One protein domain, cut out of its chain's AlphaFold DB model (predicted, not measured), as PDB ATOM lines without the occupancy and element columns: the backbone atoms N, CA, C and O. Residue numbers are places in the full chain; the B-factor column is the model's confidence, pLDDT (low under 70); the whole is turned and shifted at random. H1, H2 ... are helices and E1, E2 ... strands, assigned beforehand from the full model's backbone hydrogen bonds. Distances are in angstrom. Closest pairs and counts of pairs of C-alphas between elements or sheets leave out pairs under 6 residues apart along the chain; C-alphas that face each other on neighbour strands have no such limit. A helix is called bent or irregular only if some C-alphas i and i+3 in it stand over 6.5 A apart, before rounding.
ATOM      1  N   MET A   1     227.678 236.635 251.211       73.25
ATOM      2  CA  MET A   1     227.845 236.717 249.738       73.25
ATOM      3  C   MET A   1     228.414 238.098 249.396       73.25
ATOM      4  O   MET A   1     228.320 238.964 250.257       73.25
ATOM      5  N   ASP A   2     229.064 238.325 248.245       86.69
ATOM      6  CA  ASP A   2     229.405 239.713 247.858       86.69
ATOM      7  C   ASP A   2     228.151 240.461 247.367       86.69
ATOM      8  O   ASP A   2     227.137 239.836 247.040       86.69
ATOM      9  N   TYR A   3     228.183 241.796 247.355       90.75
ATOM     10  CA  TYR A   3     226.998 242.610 247.064       90.75
ATOM     11  C   TYR A   3     226.461 242.367 245.647       90.75
ATOM     12  O   TYR A   3     225.250 242.335 245.424       90.75
ATOM     13  N   LEU A   4     227.369 242.139 244.690       90.81
ATOM     14  CA  LEU A   4     227.029 241.852 243.297       90.81
ATOM     15  C   LEU A   4     226.256 240.538 243.177       90.81
ATOM     16  O   LEU A   4     225.282 240.465 242.438       90.81
ATOM     17  N   SER A   5     226.660 239.515 243.920       91.12
ATOM     18  CA  SER A   5     226.004 238.212 243.905       91.12
ATOM     19  C   SER A   5     224.604 238.269 244.536       91.12
ATOM     20  O   SER A   5     223.687 237.628 244.026       91.12
ATOM     21  N   ILE A   6     224.401 239.072 245.593       92.56
ATOM     22  CA  ILE A   6     223.056 239.330 246.148       92.56
ATOM     23  C   ILE A   6     222.193 240.055 245.109       92.56
ATOM     24  O   ILE A   6     221.067 239.636 244.844       92.56
ATOM     25  N   TYR A   7     222.738 241.097 244.472       94.25
ATOM     26  CA  TYR A   7     222.058 241.824 243.399       94.25
ATOM     27  C   TYR A   7     221.661 240.906 242.241       94.25
ATOM     28  O   TYR A   7     220.509 240.912 241.826       94.25
ATOM     29  N   GLN A   8     222.584 240.082 241.741       92.06
ATOM     30  CA  GLN A   8     222.324 239.188 240.614       92.06
ATOM     31  C   GLN A   8     221.224 238.179 240.923       92.06
ATOM     32  O   GLN A   8     220.373 237.971 240.070       92.06
ATOM     33  N   LYS A   9     221.194 237.622 242.141       91.56
ATOM     34  CA  LYS A   9     220.089 236.762 242.584       91.56
ATOM     35  C   LYS A   9     218.765 237.512 242.659       91.56
ATOM     36  O   LYS A   9     217.729 236.952 242.334       91.56
ATOM     37  N   PHE A  10     218.778 238.764 243.112       92.19
ATOM     38  CA  PHE A  10     217.566 239.579 243.178       92.19
ATOM     39  C   PHE A  10     217.029 239.899 241.771       92.19
ATOM     40  O   PHE A  10     215.822 239.893 241.546       92.19
ATOM     41  N   VAL A  11     217.927 240.138 240.813       94.56
ATOM     42  CA  VAL A  11     217.621 240.579 239.443       94.56
ATOM     43  C   VAL A  11     217.690 239.410 238.447       94.56
ATOM     44  O   VAL A  11     218.416 239.437 237.453       94.56
ATOM     45  N   GLU A  12     216.889 238.378 238.715       93.56
ATOM     46  CA  GLU A  12     216.640 237.241 237.815       93.56
ATOM     47  C   GLU A  12     215.216 237.312 237.263       93.56
ATOM     48  O   GLU A  12     214.298 237.730 237.973       93.56
ATOM     49  N   LYS A  13     214.988 236.866 236.020       94.25
ATOM     50  CA  LYS A  13     213.653 236.955 235.402       94.25
ATOM     51  C   LYS A  13     212.582 236.209 236.201       94.25
ATOM     52  O   LYS A  13     211.444 236.663 236.277       94.25
ATOM     53  N   SER A  14     212.953 235.097 236.835       94.00
ATOM     54  CA  SER A  14     212.108 234.315 237.750       94.00
ATOM     55  C   SER A  14     211.599 235.110 238.956       94.00
ATOM     56  O   SER A  14     210.566 234.750 239.512       94.00
ATOM     57  N   ASN A  15     212.290 236.183 239.347       94.31
ATOM     58  CA  ASN A  15     211.950 237.001 240.508       94.31
ATOM     59  C   ASN A  15     211.118 238.240 240.155       94.31
ATOM     60  O   ASN A  15     210.729 238.969 241.061       94.31
ATOM     61  N   GLU A  16     210.802 238.484 238.878       96.31
ATOM     62  CA  GLU A  16     210.129 239.709 238.419       96.31
ATOM     63  C   GLU A  16     208.832 240.018 239.188       96.31
ATOM     64  O   GLU A  16     208.672 241.124 239.707       96.31
ATOM     65  N   GLU A  17     207.937 239.037 239.344       96.38
ATOM     66  CA  GLU A  17     206.683 239.217 240.093       96.38
ATOM     67  C   GLU A  17     206.929 239.526 241.575       96.38
ATOM     68  O   GLU A  17     206.237 240.364 242.159       96.38
ATOM     69  N   ASN A  18     207.943 238.895 242.174       94.31
ATOM     70  CA  ASN A  18     208.321 239.133 243.564       94.31
ATOM     71  C   ASN A  18     208.897 240.544 243.751       94.31
ATOM     72  O   ASN A  18     208.508 241.257 244.673       94.31
ATOM     73  N   VAL A  19     209.762 240.994 242.837       95.31
ATOM     74  CA  VAL A  19     210.294 242.364 242.842       95.31
ATOM     75  C   VAL A  19     209.158 243.381 242.729       95.31
ATOM     76  O   VAL A  19     209.124 244.347 243.490       95.31
ATOM     77  N   ILE A  20     208.188 243.157 241.837       96.56
ATOM     78  CA  ILE A  20     207.002 244.020 241.716       96.56
ATOM     79  C   ILE A  20     206.216 244.060 243.032       96.56
ATOM     80  O   ILE A  20     205.803 245.139 243.461       96.56
ATOM     81  N   ALA A  21     206.001 242.908 243.672       95.75
ATOM     82  CA  ALA A  21     205.297 242.829 244.949       95.75
ATOM     83  C   ALA A  21     206.025 243.619 246.049       95.75
ATOM     84  O   ALA A  21     205.401 244.450 246.708       95.75
ATOM     85  N   ILE A  22     207.345 243.450 246.166       95.06
ATOM     86  CA  ILE A  22     208.197 244.180 247.115       95.06
ATOM     87  C   ILE A  22     208.121 245.695 246.878       95.06
ATOM     88  O   ILE A  22     207.950 246.467 247.824       95.06
ATOM     89  N   LEU A  23     208.229 246.150 245.625       95.62
ATOM     90  CA  LEU A  23     208.168 247.582 245.313       95.62
ATOM     91  C   LEU A  23     206.800 248.189 245.655       95.62
ATOM     92  O   LEU A  23     206.751 249.335 246.094       95.62
ATOM     93  N   LYS A  24     205.704 247.437 245.497       96.38
ATOM     94  CA  LYS A  24     204.359 247.874 245.909       96.38
ATOM     95  C   LYS A  24     204.200 247.900 247.426       96.38
ATOM     96  O   LYS A  24     203.699 248.877 247.969       96.38
ATOM     97  N   GLU A  25     204.648 246.858 248.124       94.88
ATOM     98  CA  GLU A  25     204.563 246.785 249.589       94.88
ATOM     99  C   GLU A  25     205.336 247.927 250.263       94.88
ATOM    100  O   GLU A  25     204.878 248.512 251.241       94.88
ATOM    101  N   THR A  26     206.491 248.281 249.702       92.31
ATOM    102  CA  THR A  26     207.351 249.357 250.211       92.31
ATOM    103  C   THR A  26     206.930 250.761 249.754       92.31
ATOM    104  O   THR A  26     207.578 251.735 250.129       92.31
ATOM    105  N   GLY A  27     205.875 250.896 248.938       93.38
ATOM    106  CA  GLY A  27     205.429 252.177 248.365       93.38
ATOM    107  C   GLY A  27     206.378 252.775 247.314       93.38
ATOM    108  O   GLY A  27     206.191 253.909 246.855       93.38
ATOM    109  N   ASN A  28     207.422 252.037 246.924       92.81
ATOM    110  CA  ASN A  28     208.378 252.458 245.903       92.81
ATOM    111  C   ASN A  28     207.753 252.442 244.504       92.81
ATOM    112  O   ASN A  28     208.115 253.269 243.672       92.81
ATOM    113  N   TRP A  29     206.794 251.552 244.243       93.88
ATOM    114  CA  TRP A  29     206.070 251.502 242.971       93.88
ATOM    115  C   TRP A  29     205.368 252.837 242.673       93.88
ATOM    116  O   TRP A  29     205.531 253.408 241.594       93.88
ATOM    117  N   GLU A  30     204.644 253.372 243.656       92.12
ATOM    118  CA  GLU A  30     203.937 254.651 243.578       92.12
ATOM    119  C   GLU A  30     204.907 255.832 243.571       92.12
ATOM    120  O   GLU A  30     204.743 256.751 242.771       92.12
ATOM    121  N   THR A  31     205.949 255.795 244.407       89.25
ATOM    122  CA  THR A  31     206.978 256.851 244.457       89.25
ATOM    123  C   THR A  31     207.680 257.019 243.108       89.25
ATOM    124  O   THR A  31     207.958 258.140 242.681       89.25
ATOM    125  N   LEU A  32     207.923 255.910 242.402       89.19
ATOM    126  CA  LEU A  32     208.514 255.895 241.065       89.19
ATOM    127  C   LEU A  32     207.497 256.175 239.945       89.19
ATOM    128  O   LEU A  32     207.899 256.300 238.791       89.19
ATOM    129  N   ASN A  33     206.197 256.268 240.250       90.50
ATOM    130  CA  ASN A  33     205.109 256.304 239.264       90.50
ATOM    131  C   ASN A  33     205.200 255.154 238.243       90.50
ATOM    132  O   ASN A  33     204.970 255.347 237.045       90.50
ATOM    133  N   ALA A  34     205.579 253.960 238.704       92.31
ATOM    134  CA  ALA A  34     205.811 252.812 237.845       92.31
ATOM    135  C   ALA A  34     204.505 252.328 237.184       92.31
ATOM    136  O   ALA A  34     203.465 252.161 237.824       92.31
ATOM    137  N   LEU A  35     204.570 252.080 235.877       93.62
ATOM    138  CA  LEU A  35     203.500 251.473 235.082       93.62
ATOM    139  C   LEU A  35     203.811 250.017 234.761       93.62
ATOM    140  O   LEU A  35     202.933 249.157 234.801       93.62
ATOM    141  N   HIS A  36     205.070 249.757 234.427       95.19
ATOM    142  CA  HIS A  36     205.564 248.444 234.060       95.19
ATOM    143  C   HIS A  36     206.993 248.282 234.564       95.19
ATOM    144  O   HIS A  36     207.766 249.241 234.566       95.19
ATOM    145  N   LEU A  37     207.326 247.064 234.970       96.75
ATOM    146  CA  LEU A  37     208.666 246.652 235.346       96.75
ATOM    147  C   LEU A  37     208.981 245.391 234.564       96.75
ATOM    148  O   LEU A  37     208.172 244.467 234.544       96.75
ATOM    149  N   GLU A  38     210.165 245.364 233.976       96.94
ATOM    150  CA  GLU A  38     210.746 244.157 233.418       96.94
ATOM    151  C   GLU A  38     212.163 243.958 233.955       96.94
ATOM    152  O   GLU A  38     212.919 244.910 234.161       96.94
ATOM    153  N   ILE A  39     212.536 242.702 234.180       97.19
ATOM    154  CA  ILE A  39     213.932 242.319 234.370       97.19
ATOM    155  C   ILE A  39     214.504 241.956 233.002       97.19
ATOM    156  O   ILE A  39     213.983 241.074 232.309       97.19
ATOM    157  N   ILE A  40     215.573 242.649 232.614       95.38
ATOM    158  CA  ILE A  40     216.338 242.370 231.403       95.38
ATOM    159  C   ILE A  40     217.559 241.546 231.796       95.38
ATOM    160  O   ILE A  40     218.496 242.049 232.419       95.38
ATOM    161  N   GLU A  41     217.564 240.274 231.406       91.62
ATOM    162  CA  GLU A  41     218.733 239.414 231.559       91.62
ATOM    163  C   GLU A  41     219.727 239.711 230.440       91.62
ATOM    164  O   GLU A  41     219.524 239.355 229.278       91.62
ATOM    165  N   ASN A  42     220.818 240.384 230.792       81.88
ATOM    166  CA  ASN A  42     221.876 240.714 229.855       81.88
ATOM    167  C   ASN A  42     223.229 240.328 230.447       81.88
ATOM    168  O   ASN A  42     223.449 240.426 231.651       81.88
ATOM    169  N   LYS A  43     224.166 239.889 229.604       75.06
ATOM    170  CA  LYS A  43     225.537 239.635 230.053       75.06
ATOM    171  C   LYS A  43     226.383 240.894 229.849       75.06
ATOM    172  O   LYS A  43     226.343 241.467 228.763       75.06
ATOM    173  N   PRO A  44     227.193 241.301 230.841       79.69
ATOM    174  CA  PRO A  44     227.486 240.596 232.097       79.69
ATOM    175  C   PRO A  44     226.554 240.932 233.277       79.69
ATOM    176  O   PRO A  44     226.738 240.362 234.349       79.69
ATOM    177  N   LEU A  45     225.602 241.854 233.112       89.75
ATOM    178  CA  LEU A  45     224.791 242.382 234.205       89.75
ATOM    179  C   LEU A  45     223.308 242.462 233.817       89.75
ATOM    180  O   LEU A  45     222.936 243.256 232.950       89.75
ATOM    181  N   SER A  46     222.478 241.651 234.478       94.44
ATOM    182  CA  SER A  46     221.022 241.804 234.449       94.44
ATOM    183  C   SER A  46     220.616 243.086 235.167       94.44
ATOM    184  O   SER A  46     221.302 243.512 236.095       94.44
ATOM    185  N   TYR A  47     219.509 243.696 234.759       96.38
ATOM    186  CA  TYR A  47     219.030 244.937 235.361       96.38
ATOM    187  C   TYR A  47     217.506 245.019 235.373       96.38
ATOM    188  O   TYR A  47     216.818 244.385 234.570       96.38
ATOM    189  N   ILE A  48     216.985 245.827 236.294       96.94
ATOM    190  CA  ILE A  48     215.565 246.168 236.374       96.94
ATOM    191  C   ILE A  48     215.321 247.404 235.512       96.94
ATOM    192  O   ILE A  48     216.003 248.422 235.672       96.94
ATOM    193  N   PHE A  49     214.325 247.323 234.638       95.94
ATOM    194  CA  PHE A  49     213.897 248.404 233.766       95.94
ATOM    195  C   PHE A  49     212.441 248.768 234.065       95.94
ATOM    196  O   PHE A  49     211.547 247.927 233.995       95.94
ATOM    197  N   ILE A  50     212.201 250.024 234.438       94.94
ATOM    198  CA  ILE A  50     210.889 250.533 234.840       94.94
ATOM    199  C   ILE A  50     210.420 251.568 233.825       94.94
ATOM    200  O   ILE A  50     211.087 252.571 233.574       94.94
ATOM    201  N   THR A  51     209.226 251.355 233.283       92.81
ATOM    202  CA  THR A  51     208.498 252.387 232.540       92.81
ATOM    203  C   THR A  51     207.570 253.121 233.500       92.81
ATOM    204  O   THR A  51     206.781 252.476 234.192       92.81
ATOM    205  N   ALA A  52     207.641 254.451 233.535       89.38
ATOM    206  CA  ALA A  52     206.898 255.283 234.480       89.38
ATOM    207  C   ALA A  52     206.012 256.342 233.804       89.38
ATOM    208  O   ALA A  52     206.355 256.876 232.746       89.38
ATOM    209  N   ASP A  53     204.882 256.669 234.442       85.00
ATOM    210  CA  ASP A  53     203.941 257.722 234.019       85.00
ATOM    211  C   ASP A  53     204.490 259.101 234.399       85.00
ATOM    212  O   ASP A  53     204.091 259.725 235.386       85.00
ATOM    213  N   TYR A  54     205.472 259.576 233.637       68.69
ATOM    214  CA  TYR A  54     206.152 260.830 233.940       68.69
ATOM    215  C   TYR A  54     205.398 262.031 233.352       68.69
ATOM    216  O   TYR A  54     205.773 262.614 232.338       68.69
ATOM    217  N   LYS A  55     204.328 262.457 234.035       58.41
ATOM    218  CA  LYS A  55     203.575 263.686 233.695       58.41
ATOM    219  C   LYS A  55     204.270 264.991 234.111       58.41
ATOM    220  O   LYS A  55     203.785 266.070 233.775       58.41
ATOM    221  N   HIS A  56     205.392 264.912 234.830       47.56
ATOM    222  CA  HIS A  56     206.035 266.054 235.490       47.56
ATOM    223  C   HIS A  56     207.535 266.222 235.183       47.56
ATOM    224  O   HIS A  56     208.262 266.778 236.004       47.56
ATOM    225  N   ASP A  57     208.018 265.823 233.999       52.97
ATOM    226  CA  ASP A  57     209.327 266.305 233.535       52.97
ATOM    227  C   ASP A  57     209.193 267.750 233.020       52.97
ATOM    228  O   ASP A  57     208.980 268.010 231.837       52.97
ATOM    229  N   VAL A  58     209.293 268.714 233.939       40.88
ATOM    230  CA  VAL A  58     209.267 270.155 233.632       40.88
ATOM    231  C   VAL A  58     210.469 270.567 232.749       40.88
ATOM    232  O   VAL A  58     210.441 271.643 232.151       40.88
ATOM    233  N   GLY A  59     211.507 269.722 232.631       47.41
ATOM    234  CA  GLY A  59     212.693 269.933 231.789       47.41
ATOM    235  C   GLY A  59     212.675 269.200 230.436       47.41
ATOM    236  O   GLY A  59     213.392 269.604 229.521       47.41
ATOM    237  N   GLY A  60     211.848 268.165 230.290       48.75
ATOM    238  CA  GLY A  60     211.521 267.468 229.041       48.75
ATOM    239  C   GLY A  60     212.680 266.778 228.312       48.75
ATOM    240  O   GLY A  60     212.616 266.668 227.088       48.75
ATOM    241  N   CYS A  61     213.748 266.362 228.997       53.03
ATOM    242  CA  CYS A  61     214.988 265.922 228.333       53.03
ATOM    243  C   CYS A  61     215.546 264.566 228.787       53.03
ATOM    244  O   CYS A  61     216.577 264.162 228.253       53.03
ATOM    245  N   PHE A  62     214.921 263.859 229.733       68.00
ATOM    246  CA  PHE A  62     215.455 262.572 230.193       68.00
ATOM    247  C   PHE A  62     214.961 261.411 229.310       68.00
ATOM    248  O   PHE A  62     213.768 261.304 229.023       68.00
ATOM    249  N   ALA A  63     215.890 260.565 228.852       77.50
ATOM    250  CA  ALA A  63     215.574 259.373 228.059       77.50
ATOM    251  C   ALA A  63     215.574 258.091 228.903       77.50
ATOM    252  O   ALA A  63     214.686 257.253 228.762       77.50
ATOM    253  N   ALA A  64     216.536 257.984 229.813       85.94
ATOM    254  CA  ALA A  64     216.591 257.013 230.894       85.94
ATOM    255  C   ALA A  64     217.357 257.646 232.066       85.94
ATOM    256  O   ALA A  64     218.072 258.628 231.862       85.94
ATOM    257  N   ALA A  65     217.156 257.133 233.276       88.75
ATOM    258  CA  ALA A  65     217.908 257.530 234.462       88.75
ATOM    259  C   ALA A  65     218.053 256.336 235.410       88.75
ATOM    260  O   ALA A  65     217.122 255.541 235.545       88.75
ATOM    261  N   MET A  66     219.180 256.212 236.103       92.69
ATOM    262  CA  MET A  66     219.317 255.274 237.208       92.69
ATOM    263  C   MET A  66     218.769 255.907 238.490       92.69
ATOM    264  O   MET A  66     219.157 257.007 238.885       92.69
ATOM    265  N   ILE A  67     217.890 255.181 239.175       90.44
ATOM    266  CA  ILE A  67     217.401 255.516 240.512       90.44
ATOM    267  C   ILE A  67     217.793 254.396 241.472       90.44
ATOM    268  O   ILE A  67     217.756 253.215 241.136       90.44
ATOM    269  N   GLY A  68     218.183 254.777 242.683       91.81
ATOM    270  CA  GLY A  68     218.418 253.848 243.776       91.81
ATOM    271  C   GLY A  68     217.184 253.647 244.634       91.81
ATOM    272  O   GLY A  68     216.665 254.618 245.179       91.81
ATOM    273  N   VAL A  69     216.756 252.400 244.801       93.81
ATOM    274  CA  VAL A  69     215.714 252.019 245.760       93.81
ATOM    275  C   VAL A  69     216.374 251.419 246.995       93.81
ATOM    276  O   VAL A  69     217.157 250.482 246.880       93.81
ATOM    277  N   TYR A  70     216.058 251.932 248.182       93.44
ATOM    278  CA  TYR A  70     216.544 251.358 249.438       93.44
ATOM    279  C   TYR A  70     215.538 250.328 249.958       93.44
ATOM    280  O   TYR A  70     214.405 250.670 250.292       93.44
ATOM    281  N   LEU A  71     215.956 249.067 250.023       93.69
ATOM    282  CA  LEU A  71     215.184 247.965 250.585       93.69
ATOM    283  C   LEU A  71     215.655 247.678 252.004       93.69
ATOM    284  O   LEU A  71     216.853 247.601 252.257       93.69
ATOM    285  N   GLU A  72     214.724 247.496 252.935       92.62
ATOM    286  CA  GLU A  72     215.061 247.102 254.302       92.62
ATOM    287  C   GLU A  72     215.722 245.720 254.336       92.62
ATOM    288  O   GLU A  72     215.313 244.800 253.624       92.62
ATOM    289  N   LYS A  73     216.679 245.547 255.251       92.06
ATOM    290  CA  LYS A  73     217.393 244.291 255.516       92.06
ATOM    291  C   LYS A  73     216.512 243.040 255.489       92.06
ATOM    292  O   LYS A  73     216.919 242.031 254.924       92.06
ATOM    293  N   LYS A  74     215.313 243.105 256.081       91.75
ATOM    294  CA  LYS A  74     214.385 241.964 256.197       91.75
ATOM    295  C   LYS A  74     214.006 241.348 254.842       91.75
ATOM    296  O   LYS A  74     213.806 240.145 254.762       91.75
ATOM    297  N   ILE A  75     213.955 242.164 253.786       90.88
ATOM    298  CA  ILE A  75     213.645 241.730 252.415       90.88
ATOM    299  C   ILE A  75     214.811 240.913 251.837       90.88
ATOM    300  O   ILE A  75     214.629 240.016 251.023       90.88
ATOM    301  N   ILE A  76     216.032 241.219 252.271       91.44
ATOM    302  CA  ILE A  76     217.271 240.661 251.726       91.44
ATOM    303  C   ILE A  76     217.713 239.417 252.484       91.44
ATOM    304  O   ILE A  76     218.333 238.532 251.900       91.44
ATOM    305  N   THR A  77     217.369 239.310 253.768       88.00
ATOM    306  CA  THR A  77     217.715 238.147 254.595       88.00
ATOM    307  C   THR A  77     217.120 236.836 254.083       88.00
ATOM    308  O   THR A  77     217.659 235.781 254.393       88.00
ATOM    309  N   GLU A  78     216.069 236.884 253.257       82.06
ATOM    310  CA  GLU A  78     215.529 235.707 252.556       82.06
ATOM    311  C   GLU A  78     216.451 235.200 251.427       82.06
ATOM    312  O   GLU A  78     216.365 234.043 251.019       82.06
ATOM    313  N   ILE A  79     217.359 236.047 250.931       84.56
ATOM    314  CA  ILE A  79     218.313 235.748 249.850       84.56
ATOM    315  C   ILE A  79     219.706 235.447 250.410       84.56
ATOM    316  O   ILE A  79     220.395 234.539 249.929       84.56
ATOM    317  N   ASP A  80     220.132 236.220 251.411       88.00
ATOM    318  CA  ASP A  80     221.373 236.012 252.154       88.00
ATOM    319  C   ASP A  80     221.175 236.343 253.641       88.00
ATOM    320  O   ASP A  80     221.193 237.505 254.052       88.00
ATOM    321  N   GLU A  81     221.053 235.303 254.467       88.81
ATOM    322  CA  GLU A  81     220.935 235.407 255.929       88.81
ATOM    323  C   GLU A  81     222.148 236.096 256.585       88.81
ATOM    324  O   GLU A  81     222.056 236.588 257.711       88.81
ATOM    325  N   THR A  82     223.292 236.151 255.893       87.88
ATOM    326  CA  THR A  82     224.514 236.809 256.376       87.88
ATOM    327  C   THR A  82     224.547 238.311 256.090       87.88
ATOM    328  O   THR A  82     225.470 238.991 256.547       87.88
ATOM    329  N   TYR A  83     223.548 238.854 255.378       89.19
ATOM    330  CA  TYR A  83     223.448 240.286 255.110       89.19
ATOM    331  C   TYR A  83     223.343 241.076 256.419       89.19
ATOM    332  O   TYR A  83     222.468 240.832 257.253       89.19
ATOM    333  N   ASN A  84     224.253 242.026 256.627       87.50
ATOM    334  CA  ASN A  84     224.412 242.696 257.916       87.50
ATOM    335  C   ASN A  84     224.089 244.195 257.905       87.50
ATOM    336  O   ASN A  84     223.948 244.745 258.992       87.50
ATOM    337  N   GLN A  85     223.911 244.816 256.738       88.81
ATOM    338  CA  GLN A  85     223.563 246.235 256.613       88.81
ATOM    339  C   GLN A  85     222.054 246.460 256.782       88.81
ATOM    340  O   GLN A  85     221.257 245.563 256.497       88.81
ATOM    341  N   ASP A  86     221.657 247.655 257.222       92.25
ATOM    342  CA  ASP A  86     220.246 247.996 257.472       92.25
ATOM    343  C   ASP A  86     219.424 248.127 256.184       92.25
ATOM    344  O   ASP A  86     218.233 247.799 256.160       92.25
ATOM    345  N   TYR A  87     220.074 248.557 255.102       94.31
ATOM    346  CA  TYR A  87     219.455 248.758 253.799       94.31
ATOM    347  C   TYR A  87     220.263 248.103 252.695       94.31
ATOM    348  O   TYR A  87     221.488 248.072 252.758       94.31
ATOM    349  N   PHE A  88     219.575 247.647 251.658       94.69
ATOM    350  CA  PHE A  88     220.141 247.247 250.379       94.69
ATOM    351  C   PHE A  88     219.717 248.241 249.307       94.69
ATOM    352  O   PHE A  88     218.536 248.489 249.087       94.69
ATOM    353  N   TYR A  89     220.701 248.828 248.647       94.75
ATOM    354  CA  TYR A  89     220.545 249.686 247.487       94.75
ATOM    355  C   TYR A  89     220.313 248.835 246.232       94.75
ATOM    356  O   TYR A  89     221.227 248.170 245.734       94.75
ATOM    357  N   LEU A  90     219.090 248.878 245.720       95.56
ATOM    358  CA  LEU A  90     218.666 248.268 244.472       95.56
ATOM    359  C   LEU A  90     218.652 249.334 243.362       95.56
ATOM    360  O   LEU A  90     217.715 250.134 243.300       95.56
ATOM    361  N   PRO A  91     219.667 249.383 242.482       95.56
ATOM    362  CA  PRO A  91     219.632 250.265 241.324       95.56
ATOM    363  C   PRO A  91     218.617 249.772 240.289       95.56
ATOM    364  O   PRO A  91     218.638 248.605 239.886       95.56
ATOM    365  N   VAL A  92     217.776 250.687 239.815       95.31
ATOM    366  CA  VAL A  92     216.809 250.470 238.734       95.31
ATOM    367  C   VAL A  92     217.014 251.521 237.652       95.31
ATOM    368  O   VAL A  92     217.328 252.671 237.956       95.31
ATOM    369  N   ILE A  93     216.827 251.149 236.390       95.06
ATOM    370  CA  ILE A  93     216.779 252.114 235.290       95.06
ATOM    371  C   ILE A  93     215.314 252.472 235.067       95.06
ATOM    372  O   ILE A  93     214.494 251.594 234.808       95.06
ATOM    373  N   ILE A  94     214.982 253.754 235.163       91.94
ATOM    374  CA  ILE A  94     213.652 254.281 234.867       91.94
ATOM    375  C   ILE A  94     213.656 254.977 233.508       91.94
ATOM    376  O   ILE A  94     214.646 255.600 233.123       91.94
ATOM    377  N   LYS A  95     212.532 254.915 232.796       89.69
ATOM    378  CA  LYS A  95     212.275 255.700 231.587       89.69
ATOM    379  C   LYS A  95     210.820 256.181 231.532       89.69
ATOM    380  O   LYS A  95     209.951 255.549 232.144       89.69
ATOM    381  N   PRO A  96     210.513 257.272 230.811       86.88
ATOM    382  CA  PRO A  96     209.133 257.714 230.673       86.88
ATOM    383  C   PRO A  96     208.363 256.796 229.711       86.88
ATOM    384  O   PRO A  96     208.923 256.270 228.747       86.88
ATOM    385  N   ASP A  97     207.058 256.642 229.934       85.50
ATOM    386  CA  ASP A  97     206.136 255.955 229.017       85.50
ATOM    387  C   ASP A  97     206.119 256.590 227.616       85.50
ATOM    388  O   ASP A  97     205.920 255.911 226.605       85.50
ATOM    389  N   LYS A  98     206.370 257.903 227.553       80.62
ATOM    390  CA  LYS A  98     206.511 258.683 226.327       80.62
ATOM    391  C   LYS A  98     207.696 259.627 226.431       80.62
ATOM    392  O   LYS A  98     207.670 260.604 227.174       80.62
ATOM    393  N   LEU A  99     208.704 259.387 225.596       75.50
ATOM    394  CA  LEU A  99     209.806 260.328 225.427       75.50
ATOM    395  C   LEU A  99     209.290 261.663 224.866       75.50
ATOM    396  O   LEU A  99     208.589 261.658 223.843       75.50
TER     397      LEU A  99
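AT A GLANCE: This is residues 1 to 99 of the 285 residues of an uncharacterized protein of Desulfobacteraceae bacterium (UniProt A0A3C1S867). A strongly twisted, curled sheet of four strands forms the core, with the helix H2 packed on one face alongside the edge strand E1 and the shorter helix H1 on the opposite face, beside the strands. The short helices H3 and H4 only graze the sheet; the unnamed residues 53 to 64 lie at one end of the longest axis, and the link from H4 to E4 reaches the other. The printed part has 99 residues, with four named helices and four named strands in the order H1 H2 H3 E1 E2 E3 H4 E4. The sheet is mixed, in the order E1 E2 E4 E3, and the class is mixed, helices and strands. The whole is compact, with a radius of gyration of the C-alphas of 13.9 A and spans of 43 by 29 by 21 A.

IN THESE COORDINATES: Find C-alpha 3 at (226.998, 242.610, 247.064), where H1 begins; it runs to residue 10, 10.6 A. Next come H2, residues 13 to 25, 19.5 A, and H3, residues 28 to 31. H2 is irregular: C-alphas 14 and 17 are 7.7 A apart. E1 starts at C-alpha 34, at (205.811, 252.812, 237.845), and spans residues 34 to 40, 16.2 A; E2 spans residues 47 to 52, 16.0 A. E3, residues 65 to 72, covers 22.6 A, and H4 follows at residues 73 to 76. E4, residues 87 to 96, covers 26.9 A and ends at C-alpha 96, at (209.133, 257.714, 230.673).

HOW THE PARTS SIT: Begin at the hairpin E1 and E2, antiparallel at 158 degrees, where N 38 and O 49 are 2.9 A apart, within hydrogen-bond range. E2 and E4 are parallel at 51 degrees; look at N 50 and O 93, 2.8 A. E4 and E3 are antiparallel at 147 degrees, with N 69 and O 90 at 2.9 A. H2 is on the sheet at a height of 7.9 A, and its closest C-alphas to E1 are those of Lys 13 and Ile 39, 5.5 A. H1 is on the opposite face at a height of 7.8 A; its closest C-alphas to E4 are those of Tyr 7 and Leu 90, 7.4 A. H1 and H2 are close but not clearly touching, with the C-alphas of Phe 10 and Val 19 7.8 A apart. In H1 every O i to N i+4 pair is within hydrogen-bond range, in H2 7 of 9; H3 and H4 are too short for such a pair.

THE WHOLE: The C-alphas farthest apart are those of Val 58 and Thr 82, 43.1 A. The printed part has no cut. The link from E2 to E3, 12 residues, is long. Residues 54 to 62 have pLDDT under 70; the mean of the printed part is 87.8.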